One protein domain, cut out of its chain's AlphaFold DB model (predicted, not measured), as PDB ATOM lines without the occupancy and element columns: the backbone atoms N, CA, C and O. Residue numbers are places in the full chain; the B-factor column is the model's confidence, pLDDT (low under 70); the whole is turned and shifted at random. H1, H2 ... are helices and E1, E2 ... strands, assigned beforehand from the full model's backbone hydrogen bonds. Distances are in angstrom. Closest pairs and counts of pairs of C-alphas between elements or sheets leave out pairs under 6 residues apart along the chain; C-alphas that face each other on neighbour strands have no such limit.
ATOM      1  N   GLY A  77      51.706  56.655  21.521       83.62
ATOM      2  CA  GLY A  77      51.190  56.137  20.251       83.62
ATOM      3  C   GLY A  77      52.221  56.014  19.129       83.62
ATOM      4  O   GLY A  77      51.851  56.240  17.983       83.62
ATOM      5  N   VAL A  78      53.499  55.758  19.441       89.38
ATOM      6  CA  VAL A  78      54.587  55.674  18.450       89.38
ATOM      7  C   VAL A  78      54.773  54.274  17.866       89.38
ATOM      8  O   VAL A  78      54.719  53.283  18.587       89.38
ATOM      9  N   LEU A  79      55.054  54.232  16.563       90.81
ATOM     10  CA  LEU A  79      55.479  53.061  15.801       90.81
ATOM     11  C   LEU A  79      56.862  53.338  15.200       90.81
ATOM     12  O   LEU A  79      57.125  54.463  14.762       90.81
ATOM     13  N   LEU A  80      57.730  52.329  15.141       89.19
ATOM     14  CA  LEU A  80      59.039  52.423  14.489       89.19
ATOM     15  C   LEU A  80      58.906  52.083  13.002       89.19
ATOM     16  O   LEU A  80      58.541  50.960  12.664       89.19
ATOM     17  N   CYS A  81      59.236  53.017  12.110       84.88
ATOM     18  CA  CYS A  81      59.381  52.724  10.686       84.88
ATOM     19  C   CYS A  81      60.721  52.024  10.429       84.88
ATOM     20  O   CYS A  81      61.777  52.622  10.647       84.88
ATOM     21  N   ILE A  82      60.691  50.800   9.897       80.31
ATOM     22  CA  ILE A  82      61.903  49.993   9.685       80.31
ATOM     23  C   ILE A  82      62.785  50.564   8.574       80.31
ATOM     24  O   ILE A  82      63.995  50.671   8.743       80.31
ATOM     25  N   LYS A  83      62.191  51.003   7.457       69.50
ATOM     26  CA  LYS A  83      62.946  51.474   6.281       69.50
ATOM     27  C   LYS A  83      63.782  52.737   6.527       69.50
ATOM     28  O   LYS A  83      64.767  52.938   5.828       69.50
ATOM     29  N   CYS A  84      63.410  53.582   7.493       72.94
ATOM     30  CA  CYS A  84      64.161  54.802   7.825       72.94
ATOM     31  C   CYS A  84      64.622  54.898   9.286       72.94
ATOM     32  O   CYS A  84      65.168  55.931   9.668       72.94
ATOM     33  N   ASN A  85      64.401  53.849  10.087       80.25
ATOM     34  CA  ASN A  85      64.739  53.761  11.510       80.25
ATOM     35  C   ASN A  85      64.309  54.996  12.336       80.25
ATOM     36  O   ASN A  85      65.095  55.569  13.090       80.25
ATOM     37  N   LYS A  86      63.059  55.448  12.152       84.06
ATOM     38  CA  LYS A  86      62.476  56.619  12.836       84.06
ATOM     39  C   LYS A  86      61.091  56.312  13.394       84.06
ATOM     40  O   LYS A  86      60.305  55.604  12.763       84.06
ATOM     41  N   TYR A  87      60.774  56.898  14.546       89.38
ATOM     42  CA  TYR A  87      59.462  56.779  15.178       89.38
ATOM     43  C   TYR A  87      58.457  57.815  14.652       89.38
ATOM     44  O   TYR A  87      58.769  59.003  14.519       89.38
ATOM     45  N   PHE A  88      57.216  57.381  14.440       90.38
ATOM     46  CA  PHE A  88      56.074  58.215  14.045       90.38
ATOM     47  C   PHE A  88      54.874  57.903  14.936       90.38
ATOM     48  O   PHE A  88      54.631  56.738  15.234       90.38
ATOM     49  N   CYS A  89      54.123  58.917  15.381       90.19
ATOM     50  CA  CYS A  89      52.953  58.687  16.227       90.19
ATOM     51  C   CYS A  89      51.648  58.573  15.428       90.19
ATOM     52  O   CYS A  89      51.487  59.144  14.348       90.19
ATOM     53  N   ASN A  90      50.660  57.911  16.021       89.69
ATOM     54  CA  ASN A  90      49.271  57.891  15.564       89.69
ATOM     55  C   ASN A  90      48.488  59.159  15.987       89.69
ATOM     56  O   ASN A  90      47.282  59.112  16.216       89.69
ATOM     57  N   GLY A  91      49.180  60.295  16.141       86.69
ATOM     58  CA  GLY A  91      48.588  61.592  16.484       86.69
ATOM     59  C   GLY A  91      48.139  62.393  15.257       86.69
ATOM     60  O   GLY A  91      48.647  62.163  14.160       86.69
ATOM     61  N   PRO A  92      47.184  63.327  15.402       81.81
ATOM     62  CA  PRO A  92      46.545  64.009  14.276       81.81
ATOM     63  C   PRO A  92      47.472  64.978  13.518       81.81
ATOM     64  O   PRO A  92      48.470  65.473  14.051       81.81
ATOM     65  N   VAL A  93      47.096  65.296  12.275       80.88
ATOM     66  CA  VAL A  93      47.684  66.373  11.459       80.88
ATOM     67  C   VAL A  93      46.595  67.405  11.147       80.88
ATOM     68  O   VAL A  93      45.540  67.054  10.623       80.88
ATOM     69  N   TYR A  94      46.830  68.688  11.442       71.62
ATOM     70  CA  TYR A  94      45.842  69.743  11.177       71.62
ATOM     71  C   TYR A  94      45.487  69.824   9.686       71.62
ATOM     72  O   TYR A  94      46.370  69.860   8.824       71.62
ATOM     73  N   ASN A  95      44.184  69.918   9.404       65.19
ATOM     74  CA  ASN A  95      43.588  69.931   8.063       65.19
ATOM     75  C   ASN A  95      43.913  68.679   7.216       65.19
ATOM     76  O   ASN A  95      43.961  68.748   5.988       65.19
ATOM     77  N   SER A  96      44.116  67.530   7.871       72.12
ATOM     78  CA  SER A  96      44.160  66.194   7.268       72.12
ATOM     79  C   SER A  96      43.248  65.256   8.065       72.12
ATOM     80  O   SER A  96      43.089  65.436   9.271       72.12
ATOM     81  N   SER A  97      42.672  64.240   7.420       72.81
ATOM     82  CA  SER A  97      42.079  63.100   8.140       72.81
ATOM     83  C   SER A  97      43.164  62.178   8.715       72.81
ATOM     84  O   SER A  97      42.972  61.544   9.750       72.81
ATOM     85  N   ASN A  98      44.333  62.144   8.063       80.75
ATOM     86  CA  ASN A  98      45.433  61.256   8.416       80.75
ATOM     87  C   ASN A  98      46.085  61.642   9.755       80.75
ATOM     88  O   ASN A  98      46.309  62.821  10.048       80.75
ATOM     89  N   CYS A  99      46.516  60.635  10.510       84.25
ATOM     90  CA  CYS A  99      47.521  60.801  11.554       84.25
ATOM     91  C   CYS A  99      48.946  60.923  10.973       84.25
ATOM     92  O   CYS A  99      49.187  60.702   9.784       84.25
ATOM     93  N   GLN A 100      49.914  61.251  11.828       86.38
ATOM     94  CA  GLN A 100      51.311  61.501  11.460       86.38
ATOM     95  C   GLN A 100      52.026  60.269  10.884       86.38
ATOM     96  O   GLN A 100      52.782  60.414   9.923       86.38
ATOM     97  N   VAL A 101      51.764  59.059  11.393       85.25
ATOM     98  CA  VAL A 101      52.298  57.818  10.799       85.25
ATOM     99  C   VAL A 101      51.667  57.511   9.432       85.25
ATOM    100  O   VAL A 101      52.401  57.228   8.492       85.25
ATOM    101  N   ILE A 102      50.349  57.666   9.254       84.31
ATOM    102  CA  ILE A 102      49.700  57.471   7.942       84.31
ATOM    103  C   ILE A 102      50.158  58.530   6.924       84.31
ATOM    104  O   ILE A 102      50.396  58.201   5.761       84.31
ATOM    105  N   GLU A 103      50.347  59.786   7.334       79.81
ATOM    106  CA  GLU A 103      50.904  60.828   6.462       79.81
ATOM    107  C   GLU A 103      52.369  60.522   6.086       79.81
ATOM    108  O   GLU A 103      52.711  60.643   4.911       79.81
ATOM    109  N   HIS A 104      53.200  60.015   7.014       79.06
ATOM    110  CA  HIS A 104      54.539  59.504   6.682       79.06
ATOM    111  C   HIS A 104      54.474  58.393   5.628       79.06
ATOM    112  O   HIS A 104      55.128  58.512   4.597       79.06
ATOM    113  N   ILE A 105      53.655  57.354   5.831       74.00
ATOM    114  CA  ILE A 105      53.527  56.224   4.891       74.00
ATOM    115  C   ILE A 105      53.103  56.709   3.502       74.00
ATOM    116  O   ILE A 105      53.629  56.253   2.487       74.00
ATOM    117  N   ARG A 106      52.186  57.680   3.435       68.75
ATOM    118  CA  ARG A 106      51.749  58.302   2.174       68.75
ATOM    119  C   ARG A 106      52.829  59.157   1.499       68.75
ATOM    120  O   ARG A 106      52.703  59.409   0.303       68.75
ATOM    121  N   MET A 107      53.844  59.605   2.239       61.03
ATOM    122  CA  MET A 107      54.971  60.411   1.750       61.03
ATOM    123  C   MET A 107      56.235  59.591   1.445       61.03
ATOM    124  O   MET A 107      57.026  60.036   0.622       61.03
ATOM    125  N   SER A 108      56.442  58.445   2.101       62.53
ATOM    126  CA  SER A 108      57.650  57.607   1.988       62.53
ATOM    127  C   SER A 108      57.420  56.265   1.294       62.53
ATOM    128  O   SER A 108      58.367  55.625   0.849       62.53
ATOM    129  N   ARG A 109      56.165  55.796   1.236       65.06
ATOM    130  CA  ARG A 109      55.792  54.432   0.815       65.06
ATOM    131  C   ARG A 109      56.497  53.337   1.634       65.06
ATOM    132  O   ARG A 109      56.625  52.201   1.183       65.06
ATOM    133  N   HIS A 110      56.945  53.660   2.847       76.62
ATOM    134  CA  HIS A 110      57.418  52.673   3.809       76.62
ATOM    135  C   HIS A 110      56.210  52.037   4.492       76.62
ATOM    136  O   HIS A 110      55.544  52.709   5.269       76.62
ATOM    137  N   TYR A 111      55.931  50.759   4.235       75.06
ATOM    138  CA  TYR A 111      54.804  50.060   4.869       75.06
ATOM    139  C   TYR A 111      55.205  49.222   6.097       75.06
ATOM    140  O   TYR A 111      54.348  48.873   6.895       75.06
ATOM    141  N   GLN A 112      56.506  48.971   6.292       77.81
ATOM    142  CA  GLN A 112      57.049  48.135   7.369       77.81
ATOM    143  C   GLN A 112      57.184  48.888   8.704       77.81
ATOM    144  O   GLN A 112      58.024  49.791   8.826       77.81
ATOM    145  N   PHE A 113      56.424  48.456   9.720       86.38
ATOM    146  CA  PHE A 113      56.458  49.012  11.079       86.38
ATOM    147  C   PHE A 113      56.655  47.962  12.171       86.38
ATOM    148  O   PHE A 113      56.205  46.821  12.055       86.38
ATOM    149  N   LYS A 114      57.278  48.409  13.264       87.88
ATOM    150  CA  LYS A 114      57.323  47.715  14.552       87.88
ATOM    151  C   LYS A 114      56.548  48.467  15.634       87.88
ATOM    152  O   LYS A 114      56.532  49.703  15.651       87.88
ATOM    153  N   ILE A 115      56.008  47.718  16.591       86.19
ATOM    154  CA  ILE A 115      55.494  48.210  17.873       86.19
ATOM    155  C   ILE A 115      55.907  47.219  18.969       86.19
ATOM    156  O   ILE A 115      55.824  46.019  18.759       86.19
ATOM    157  N   ASN A 116      56.428  47.702  20.104       75.25
ATOM    158  CA  ASN A 116      56.995  46.848  21.170       75.25
ATOM    159  C   ASN A 116      58.004  45.790  20.647       75.25
ATOM    160  O   ASN A 116      58.021  44.655  21.099       75.25
ATOM    161  N   ASP A 117      58.815  46.169  19.653       75.69
ATOM    162  CA  ASP A 117      59.713  45.306  18.869       75.69
ATOM    163  C   ASP A 117      59.088  44.201  17.991       75.69
ATOM    164  O   ASP A 117      59.794  43.616  17.162       75.69
ATOM    165  N   GLU A 118      57.775  43.996  18.047       81.56
ATOM    166  CA  GLU A 118      57.027  43.092  17.168       81.56
ATOM    167  C   GLU A 118      56.691  43.744  15.821       81.56
ATOM    168  O   GLU A 118      56.422  44.943  15.737       81.56
ATOM    169  N   TYR A 119      56.701  42.954  14.743       84.19
ATOM    170  CA  TYR A 119      56.381  43.425  13.391       84.19
ATOM    171  C   TYR A 119      54.873  43.410  13.133       84.19
ATOM    172  O   TYR A 119      54.234  42.369  13.269       84.19
ATOM    173  N   ILE A 120      54.329  44.525  12.642       87.31
ATOM    174  CA  ILE A 120      52.937  44.598  12.187       87.31
ATOM    175  C   ILE A 120      52.843  43.941  10.802       87.31
ATOM    176  O   ILE A 120      53.247  44.533   9.803       87.31
ATOM    177  N   LYS A 121      52.345  42.701  10.751       87.25
ATOM    178  CA  LYS A 121      52.211  41.894   9.526       87.25
ATOM    179  C   LYS A 121      51.122  40.825   9.654       87.25
ATOM    180  O   LYS A 121      50.726  40.464  10.758       87.25
ATOM    181  N   CYS A 122      50.682  40.277   8.526       85.00
ATOM    182  CA  CYS A 122      49.787  39.123   8.457       85.00
ATOM    183  C   CYS A 122      50.443  37.875   9.075       85.00
ATOM    184  O   CYS A 122      51.526  37.470   8.645       85.00
ATOM    185  N   SER A 123      49.773  37.220  10.025       85.56
ATOM    186  CA  SER A 123      50.266  36.000  10.681       85.56
ATOM    187  C   SER A 123      50.320  34.783   9.752       85.56
ATOM    188  O   SER A 123      51.118  33.879   9.982       85.56
ATOM    189  N   CYS A 124      49.508  34.764   8.688       83.00
ATOM    190  CA  CYS A 124      49.438  33.656   7.734       83.00
ATOM    191  C   CYS A 124      50.497  33.748   6.619       83.00
ATOM    192  O   CYS A 124      51.252  32.801   6.419       83.00
ATOM    193  N   CYS A 125      50.574  34.871   5.892       77.25
ATOM    194  CA  CYS A 125      51.459  35.017   4.722       77.25
ATOM    195  C   CYS A 125      52.633  35.990   4.911       77.25
ATOM    196  O   CYS A 125      53.451  36.134   4.006       77.25
ATOM    197  N   GLY A 126      52.715  36.689   6.047       80.62
ATOM    198  CA  GLY A 126      53.776  37.658   6.321       80.62
ATOM    199  C   GLY A 126      53.642  39.025   5.636       80.62
ATOM    200  O   GLY A 126      54.523  39.848   5.860       80.62
ATOM    201  N   ASP A 127      52.577  39.289   4.861       75.88
ATOM    202  CA  ASP A 127      52.301  40.608   4.254       75.88
ATOM    203  C   ASP A 127      52.354  41.722   5.314       75.88
ATOM    204  O   ASP A 127      51.599  41.695   6.287       75.88
ATOM    205  N   ASP A 128      53.267  42.675   5.131       78.12
ATOM    206  CA  ASP A 128      53.547  43.778   6.054       78.12
ATOM    207  C   ASP A 128      52.899  45.108   5.631       78.12
ATOM    208  O   ASP A 128      53.044  46.125   6.314       78.12
ATOM    209  N   ASN A 129      52.121  45.121   4.542       76.31
ATOM    210  CA  ASN A 129      51.388  46.309   4.135       76.31
ATOM    211  C   ASN A 129      50.180  46.558   5.048       76.31
ATOM    212  O   ASN A 129      49.109  45.987   4.846       76.31
ATOM    213  N   ILE A 130      50.317  47.483   6.002       76.94
ATOM    214  CA  ILE A 130      49.280  47.762   7.011       76.94
ATOM    215  C   ILE A 130      47.887  48.098   6.442       76.94
ATOM    216  O   ILE A 130      46.893  47.845   7.116       76.94
ATOM    217  N   TYR A 131      47.781  48.615   5.208       75.88
ATOM    218  CA  TYR A 131      46.485  48.882   4.562       75.88
ATOM    219  C   TYR A 131      45.751  47.607   4.116       75.88
ATOM    220  O   TYR A 131      44.530  47.624   3.970       75.88
ATOM    221  N   ASN A 132      46.480  46.509   3.889       77.88
ATOM    222  CA  ASN A 132      45.911  45.210   3.532       77.88
ATOM    223  C   ASN A 132      45.392  44.444   4.759       77.88
ATOM    224  O   ASN A 132      44.672  43.459   4.586       77.88
ATOM    225  N   LEU A 133      45.798  44.838   5.972       80.31
ATOM    226  CA  LEU A 133      45.566  44.076   7.197       80.31
ATOM    227  C   LEU A 133      44.175  44.307   7.802       80.31
ATOM    228  O   LEU A 133      43.559  45.363   7.652       80.31
ATOM    229  N   ARG A 134      43.721  43.292   8.533       84.75
ATOM    230  CA  ARG A 134      42.542  43.236   9.401       84.75
ATOM    231  C   ARG A 134      42.939  42.544  10.700       84.75
ATOM    232  O   ARG A 134      43.775  41.644  10.671       84.75
ATOM    233  N   TYR A 135      42.322  42.924  11.811       83.19
ATOM    234  CA  TYR A 135      42.549  42.321  13.129       83.19
ATOM    235  C   TYR A 135      41.240  41.768  13.703       83.19
ATOM    236  O   TYR A 135      40.181  42.326  13.416       83.19
ATOM    237  N   SER A 136      41.321  40.711  14.516       80.19
ATOM    238  CA  SER A 136      40.208  40.165  15.304       80.19
ATOM    239  C   SER A 136      40.543  40.154  16.792       80.19
ATOM    240  O   SER A 136      41.555  39.588  17.193       80.19
ATOM    241  N   HIS A 137      39.637  40.701  17.608       69.94
ATOM    242  CA  HIS A 137      39.739  40.671  19.071       69.94
ATOM    243  C   HIS A 137      39.455  39.290  19.692       69.94
ATOM    244  O   HIS A 137      39.765  39.096  20.861       69.94
ATOM    245  N   LEU A 138      38.851  38.350  18.948       74.00
ATOM    246  CA  LEU A 138      38.592  36.984  19.432       74.00
ATOM    247  C   LEU A 138      39.748  36.029  19.119       74.00
ATOM    248  O   LEU A 138      40.052  35.155  19.924       74.00
ATOM    249  N   ALA A 139      40.379  36.191  17.954       71.38
ATOM    250  CA  ALA A 139      41.428  35.298  17.466       71.38
ATOM    251  C   ALA A 139      42.855  35.865  17.616       71.38
ATOM    252  O   ALA A 139      43.792  35.231  17.133       71.38
ATOM    253  N   ASP A 140      42.993  37.063  18.203       79.38
ATOM    254  CA  ASP A 140      44.238  37.816  18.455       79.38
ATOM    255  C   ASP A 140      45.269  37.720  17.309       79.38
ATOM    256  O   ASP A 140      46.450  37.413  17.484       79.38
ATOM    257  N   LYS A 141      44.785  37.900  16.071       84.69
ATOM    258  CA  LYS A 141      45.593  37.732  14.856       84.69
ATOM    259  C   LYS A 141      45.337  38.820  13.822       84.69
ATOM    260  O   LYS A 141      44.195  39.159  13.508       84.69
ATOM    261  N   LEU A 142      46.426  39.312  13.232       86.25
ATOM    262  CA  LEU A 142      46.410  40.114  12.009       86.25
ATOM    263  C   LEU A 142      46.363  39.194  10.783       86.25
ATOM    264  O   LEU A 142      47.235  38.344  10.613       86.25
ATOM    265  N   LEU A 143      45.402  39.401   9.884       84.44
ATOM    266  CA  LEU A 143      45.343  38.756   8.567       84.44
ATOM    267  C   LEU A 143      45.296  39.819   7.468       84.44
ATOM    268  O   LEU A 143      44.597  40.818   7.609       84.44
ATOM    269  N   CYS A 144      45.987  39.604   6.347       83.56
ATOM    270  CA  CYS A 144      45.727  40.400   5.147       83.56
ATOM    271  C   CYS A 144      44.380  39.999   4.525       83.56
ATOM    272  O   CYS A 144      43.908  38.878   4.729       83.56
ATOM    273  N   HIS A 145      43.770  40.889   3.739       78.75
ATOM    274  CA  HIS A 145      42.457  40.660   3.127       78.75
ATOM    275  C   HIS A 145      42.358  39.313   2.385       78.75
ATOM    276  O   HIS A 145      41.362  38.613   2.561       78.75
ATOM    277  N   SER A 146      43.388  38.916   1.631       80.38
ATOM    278  CA  SER A 146      43.412  37.634   0.911       80.38
ATOM    279  C   SER A 146      43.419  36.428   1.855       80.38
ATOM    280  O   SER A 146      42.627  35.510   1.677       80.38
ATOM    281  N   CYS A 147      44.263  36.440   2.895       79.75
ATOM    282  CA  CYS A 147      44.302  35.367   3.895       79.75
ATOM    283  C   CYS A 147      43.020  35.304   4.731       79.75
ATOM    284  O   CYS A 147      42.594  34.211   5.089       79.75
ATOM    285  N   PHE A 148      42.394  36.450   5.013       84.12
ATOM    286  CA  PHE A 148      41.080  36.492   5.646       84.12
ATOM    287  C   PHE A 148      40.030  35.810   4.763       84.12
ATOM    288  O   PHE A 148      39.418  34.854   5.214       84.12
ATOM    289  N   GLU A 149      39.858  36.225   3.502       82.06
ATOM    290  CA  GLU A 149      38.843  35.621   2.620       82.06
ATOM    291  C   GLU A 149      39.125  34.138   2.306       82.06
ATOM    292  O   GLU A 149      38.180  33.406   2.044       82.06
ATOM    293  N   HIS A 150      40.379  33.665   2.376       82.00
ATOM    294  CA  HIS A 150      40.703  32.232   2.265       82.00
ATOM    295  C   HIS A 150      40.384  31.428   3.542       82.00
ATOM    296  O   HIS A 150      39.921  30.302   3.429       82.00
ATOM    297  N   GLN A 151      40.601  31.976   4.747       79.69
ATOM    298  CA  GLN A 151      40.260  31.288   6.012       79.69
ATOM    299  C   GLN A 151      38.764  31.387   6.366       79.69
ATOM    300  O   GLN A 151      38.259  30.615   7.175       79.69
ATOM    301  N   LYS A 152      38.040  32.324   5.753       79.56
ATOM    302  CA  LYS A 152      36.631  32.650   6.024       79.56
ATOM    303  C   LYS A 152      35.645  31.500   5.800       79.56
ATOM    304  O   LYS A 152      34.582  31.520   6.403       79.56
ATOM    305  N   GLU A 153      35.975  30.522   4.958       77.31
ATOM    306  CA  GLU A 153      35.137  29.327   4.751       77.31
ATOM    307  C   GLU A 153      35.315  28.275   5.866       77.31
ATOM    308  O   GLU A 153      34.447  27.425   6.048       77.31
ATOM    309  N   GLU A 154      36.398  28.363   6.649       76.81
ATOM    310  CA  GLU A 154      36.730  27.454   7.761       76.81
ATOM    311  C   GLU A 154      36.435  28.062   9.151       76.81
ATOM    312  O   GLU A 154      36.546  27.378  10.167       76.81
ATOM    313  N   MET A 155      36.071  29.348   9.213       81.25
ATOM    314  CA  MET A 155      35.845  30.110  10.450       81.25
ATOM    315  C   MET A 155      34.367  30.162  10.861       81.25
ATOM    316  O   MET A 155      33.462  30.156  10.026       81.25
ATOM    317  N   SER A 156      34.106  30.305  12.162       82.00
ATOM    318  CA  SER A 156      32.751  30.563  12.663       82.00
ATOM    319  C   SER A 156      32.252  31.968  12.295       82.00
ATOM    320  O   SER A 156      33.025  32.914  12.139       82.00
ATOM    321  N   ILE A 157      30.928  32.140  12.213       78.69
ATOM    322  CA  ILE A 157      30.294  33.446  11.943       78.69
ATOM    323  C   ILE A 157      30.684  34.489  13.009       78.69
ATOM    324  O   ILE A 157      30.830  35.671  12.696       78.69
ATOM    325  N   GLU A 158      30.897  34.061  14.253       78.00
ATOM    326  CA  GLU A 158      31.310  34.919  15.369       78.00
ATOM    327  C   GLU A 158      32.758  35.408  15.198       78.00
ATOM    328  O   GLU A 158      33.018  36.609  15.302       78.00
ATOM    329  N   GLU A 159      33.688  34.527  14.814       75.88
ATOM    330  CA  GLU A 159      35.055  34.921  14.456       75.88
ATOM    331  C   GLU A 159      35.084  35.836  13.225       75.88
ATOM    332  O   GLU A 159      35.774  36.855  13.245       75.88
ATOM    333  N   ILE A 160      34.319  35.526  12.171       78.19
ATOM    334  CA  ILE A 160      34.237  36.344  10.948       78.19
ATOM    335  C   ILE A 160      33.752  37.762  11.277       78.19
ATOM    336  O   ILE A 160      34.359  38.733  10.826       78.19
ATOM    337  N   ASN A 161      32.709  37.890  12.103       79.50
ATOM    338  CA  ASN A 161      32.166  39.182  12.536       79.50
ATOM    339  C   ASN A 161      33.093  39.944  13.500       79.50
ATOM    340  O   ASN A 161      32.950  41.155  13.646       79.50
ATOM    341  N   SER A 162      34.048  39.266  14.145       79.31
ATOM    342  CA  SER A 162      35.031  39.905  15.031       79.31
ATOM    343  C   SER A 162      36.195  40.588  14.298       79.31
ATOM    344  O   SER A 162      36.973  41.296  14.939       79.31
ATOM    345  N   PHE A 163      36.338  40.382  12.982       77.25
ATOM    346  CA  PHE A 163      37.380  41.025  12.179       77.25
ATOM    347  C   PHE A 163      36.991  42.447  11.756       77.25
ATOM    348  O   PHE A 163      36.016  42.659  11.035       77.25
ATOM    349  N   ILE A 164      37.817  43.428  12.126       71.81
ATOM    350  CA  ILE A 164      37.661  44.822  11.692       71.81
ATOM    351  C   ILE A 164      37.901  44.918  10.173       71.81
ATOM    352  O   ILE A 164      38.847  44.332   9.643       71.81
ATOM    353  N   ASN A 165      37.070  45.693   9.464       63.72
ATOM    354  CA  ASN A 165      37.106  45.834   7.997       63.72
ATOM    355  C   ASN A 165      38.478  46.257   7.428       63.72
ATOM    356  O   ASN A 165      38.839  45.832   6.324       63.72
ATOM    357  N   SER A 166      39.237  47.068   8.169       72.25
ATOM    358  CA  SER A 166      40.655  47.355   7.937       72.25
ATOM    359  C   SER A 166      41.337  47.713   9.258       72.25
ATOM    360  O   SER A 166      40.714  48.272  10.153       72.25
ATOM    361  N   PHE A 167      42.631  47.420   9.359       77.00
ATOM    362  CA  PHE A 167      43.511  47.857  10.441       77.00
ATOM    363  C   PHE A 167      43.880  49.359  10.355       77.00
ATOM    364  O   PHE A 167      44.405  49.934  11.312       77.00
ATOM    365  N   VAL A 168      43.581  50.011   9.222       78.81
ATOM    366  CA  VAL A 168      43.691  51.464   9.038       78.81
ATOM    367  C   VAL A 168      42.317  52.039   8.695       78.81
ATOM    368  O   VAL A 168      41.854  51.880   7.567       78.81
ATOM    369  N   ASP A 169      41.695  52.751   9.637       70.25
ATOM    370  CA  ASP A 169      40.375  53.371   9.454       70.25
ATOM    371  C   ASP A 169      40.415  54.897   9.647       70.25
ATOM    372  O   ASP A 169      41.226  55.428  10.406       70.25
ATOM    373  N   GLU A 170      39.614  55.618   8.859       68.06
ATOM    374  CA  GLU A 170      39.574  57.087   8.688       68.06
ATOM    375  C   GLU A 170      40.935  57.811   8.493       68.06
ATOM    376  O   GLU A 170      41.008  59.041   8.456       68.06
ATOM    377  N   GLY A 171      42.031  57.072   8.285       66.69
ATOM    378  CA  GLY A 171      43.398  57.603   8.222       66.69
ATOM    379  C   GLY A 171      44.183  57.505   9.537       66.69
ATOM    380  O   GLY A 171      45.191  58.199   9.695       66.69
ATOM    381  N   ARG A 172      43.759  56.646  10.467       76.69
ATOM    382  CA  ARG A 172      44.469  56.267  11.697       76.69
ATOM    383  C   ARG A 172      44.690  54.757  11.740       76.69
ATOM    384  O   ARG A 172      43.966  54.004  11.103       76.69
ATOM    385  N   ILE A 173      45.682  54.326  12.507       83.81
ATOM    386  CA  ILE A 173      45.886  52.916  12.866       83.81
ATOM    387  C   ILE A 173      45.110  52.646  14.161       83.81
ATOM    388  O   ILE A 173      45.092  53.528  15.024       83.81
ATOM    389  N   ASP A 174      44.506  51.472  14.354       77.25
ATOM    390  CA  ASP A 174      44.046  51.111  15.702       77.25
ATOM    391  C   ASP A 174      45.220  50.596  16.555       77.25
ATOM    392  O   ASP A 174      45.798  49.539  16.307       77.25
ATOM    393  N   LEU A 175      45.599  51.392  17.559       75.88
ATOM    394  CA  LEU A 175      46.650  51.069  18.524       75.88
ATOM    395  C   LEU A 175      46.116  50.528  19.857       75.88
ATOM    396  O   LEU A 175      46.917  50.066  20.675       75.88
ATOM    397  N   LEU A 176      44.799  50.548  20.090       68.94
ATOM    398  CA  LEU A 176      44.203  50.009  21.316       68.94
ATOM    399  C   LEU A 176      44.397  48.491  21.395       68.94
ATOM    400  O   LEU A 176      44.669  47.973  22.476       68.94
ATOM    401  N   ILE A 177      44.384  47.829  20.233       68.69
ATOM    402  CA  ILE A 177      44.795  46.433  20.012       68.69
ATOM    403  C   ILE A 177      46.140  46.116  20.691       68.69
ATOM    404  O   ILE A 177      46.269  45.113  21.379       68.69
ATOM    405  N   PHE A 178      47.122  47.014  20.574       68.88
ATOM    406  CA  PHE A 178      48.472  46.852  21.132       68.88
ATOM    407  C   PHE A 178      48.639  47.502  22.521       68.88
ATOM    408  O   PHE A 178      49.750  47.873  22.913       68.88
ATOM    409  N   GLY A 179      47.536  47.737  23.244       65.25
ATOM    410  CA  GLY A 179      47.523  48.395  24.557       65.25
ATOM    411  C   GLY A 179      48.021  49.849  24.548       65.25
ATOM    412  O   GLY A 179      48.368  50.404  25.593       65.25
ATOM    413  N   ARG A 180      48.112  50.489  23.375       72.38
ATOM    414  CA  ARG A 180      48.822  51.760  23.176       72.38
ATOM    415  C   ARG A 180      47.848  52.922  22.973       72.38
ATOM    416  O   ARG A 180      47.139  53.013  21.978       72.38
ATOM    417  N   GLN A 181      47.881  53.886  23.895       74.81
ATOM    418  CA  GLN A 181      47.160  55.154  23.736       74.81
ATOM    419  C   GLN A 181      47.703  55.968  22.552       74.81
ATOM    420  O   GLN A 181      48.920  56.109  22.386       74.81
ATOM    421  N   ASN A 182      46.794  56.583  21.795       78.06
ATOM    422  CA  ASN A 182      47.120  57.536  20.736       78.06
ATOM    423  C   ASN A 182      47.817  58.796  21.275       78.06
ATOM    424  O   ASN A 182      47.723  59.136  22.457       78.06
ATOM    425  N   SER A 183      48.518  59.511  20.393       79.44
ATOM    426  CA  SER A 183      49.051  60.834  20.721       79.44
ATOM    427  C   SER A 183      48.001  61.913  20.477       79.44
ATOM    428  O   SER A 183      47.396  61.962  19.408       79.44
ATOM    429  N   ASN A 184      47.844  62.826  21.434       76.88
ATOM    430  CA  ASN A 184      47.021  64.024  21.261       76.88
ATOM    431  C   ASN A 184      47.817  65.196  20.648       76.88
ATOM    432  O   ASN A 184      47.249  66.256  20.391       76.88
ATOM    433  N   THR A 185      49.123  65.030  20.405       78.19
ATOM    434  CA  THR A 185      50.001  66.099  19.910       78.19
ATOM    435  C   THR A 185      49.791  66.323  18.413       78.19
ATOM    436  O   THR A 185      50.312  65.579  17.581       78.19
ATOM    437  N   ALA A 186      49.022  67.355  18.063       75.00
ATOM    438  CA  ALA A 186      48.751  67.740  16.681       75.00
ATOM    439  C   ALA A 186      49.911  68.535  16.052       75.00
ATOM    440  O   ALA A 186      50.517  69.383  16.706       75.00
ATOM    441  N   ILE A 187      50.175  68.321  14.759       77.62
ATOM    442  CA  ILE A 187      51.143  69.107  13.972       77.62
ATOM    443  C   ILE A 187      50.495  69.683  12.709       77.62
ATOM    444  O   ILE A 187      49.571  69.094  12.149       77.62
ATOM    445  N   SER A 188      50.950  70.850  12.241       73.81
ATOM    446  CA  SER A 188      50.465  71.421  10.978       73.81
ATOM    447  C   SER A 188      51.190  70.825   9.772       73.81
ATOM    448  O   SER A 188      52.395  70.576   9.814       73.81
ATOM    449  N   LYS A 189      50.482  70.657   8.649       63.81
ATOM    450  CA  LYS A 189      51.090  70.128   7.418       63.81
ATOM    451  C   LYS A 189      52.242  70.996   6.888       63.81
ATOM    452  O   LYS A 189      53.219  70.461   6.382       63.81
ATOM    453  N   LYS A 190      52.167  72.321   7.089       57.03
ATOM    454  CA  LYS A 190      53.269  73.255   6.790       57.03
ATOM    455  C   LYS A 190      54.507  72.993   7.656       57.03
ATOM    456  O   LYS A 190      55.614  73.071   7.141       57.03
TER     457      LYS A 190
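What this domain is: This is residues 77 to 190 of the 909 residues of the protein "Regulator of nonsense transcripts putative" of Entamoeba histolytica (UniProt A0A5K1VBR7). Little regular structure, in two lobes: H1 covers one face of the sheet E2 - E1 - E3, and the hairpin E4 and E5 with H2 and H3 makes the other. The 114 residues, with E1 E2 H1 E3 E4 E5 H2 H3 in order, are mixed in class; both sheets are antiparallel. Compact, radius of gyration of the C-alphas 14.5 A, spans 48 by 24 by 22 A.

Where its parts are: E1, residues 78 to 81, begins at C-alpha 78 (54.587, 55.674, 18.450). E2 is 86 to 89, H1 100 to 108 (12.0 A), E3 113 to 115, E4 133 to 136, E5 141 to 144, H2 145 to 151, H3 157 to 161, ending at (32.166, 39.182, 12.536).

How they stand to each other: Within hydrogen-bond range are N 79 and O 88 in the hairpin E1 and E2, 2.9 A, N 80 and O 114 of E1 and E3, 2.9 A, and N 134 and O 143 of E4 and E5, 2.8 A. H1 is on the first sheet, height 9.9 A; its closest C-alphas to E2, Phe 88 and Val 101, are 5.0 A apart. E2, H1, E3 form a split strand-helix-strand unit, two same-way strands with E1 between, right-handed. In H1, H2 and H3 every O i to N i+4 pair is within range.

The domain as a whole: The printed part has no cut; the link E3 to E4 is long. Sixteen residues, among them 106 to 109, are under 70.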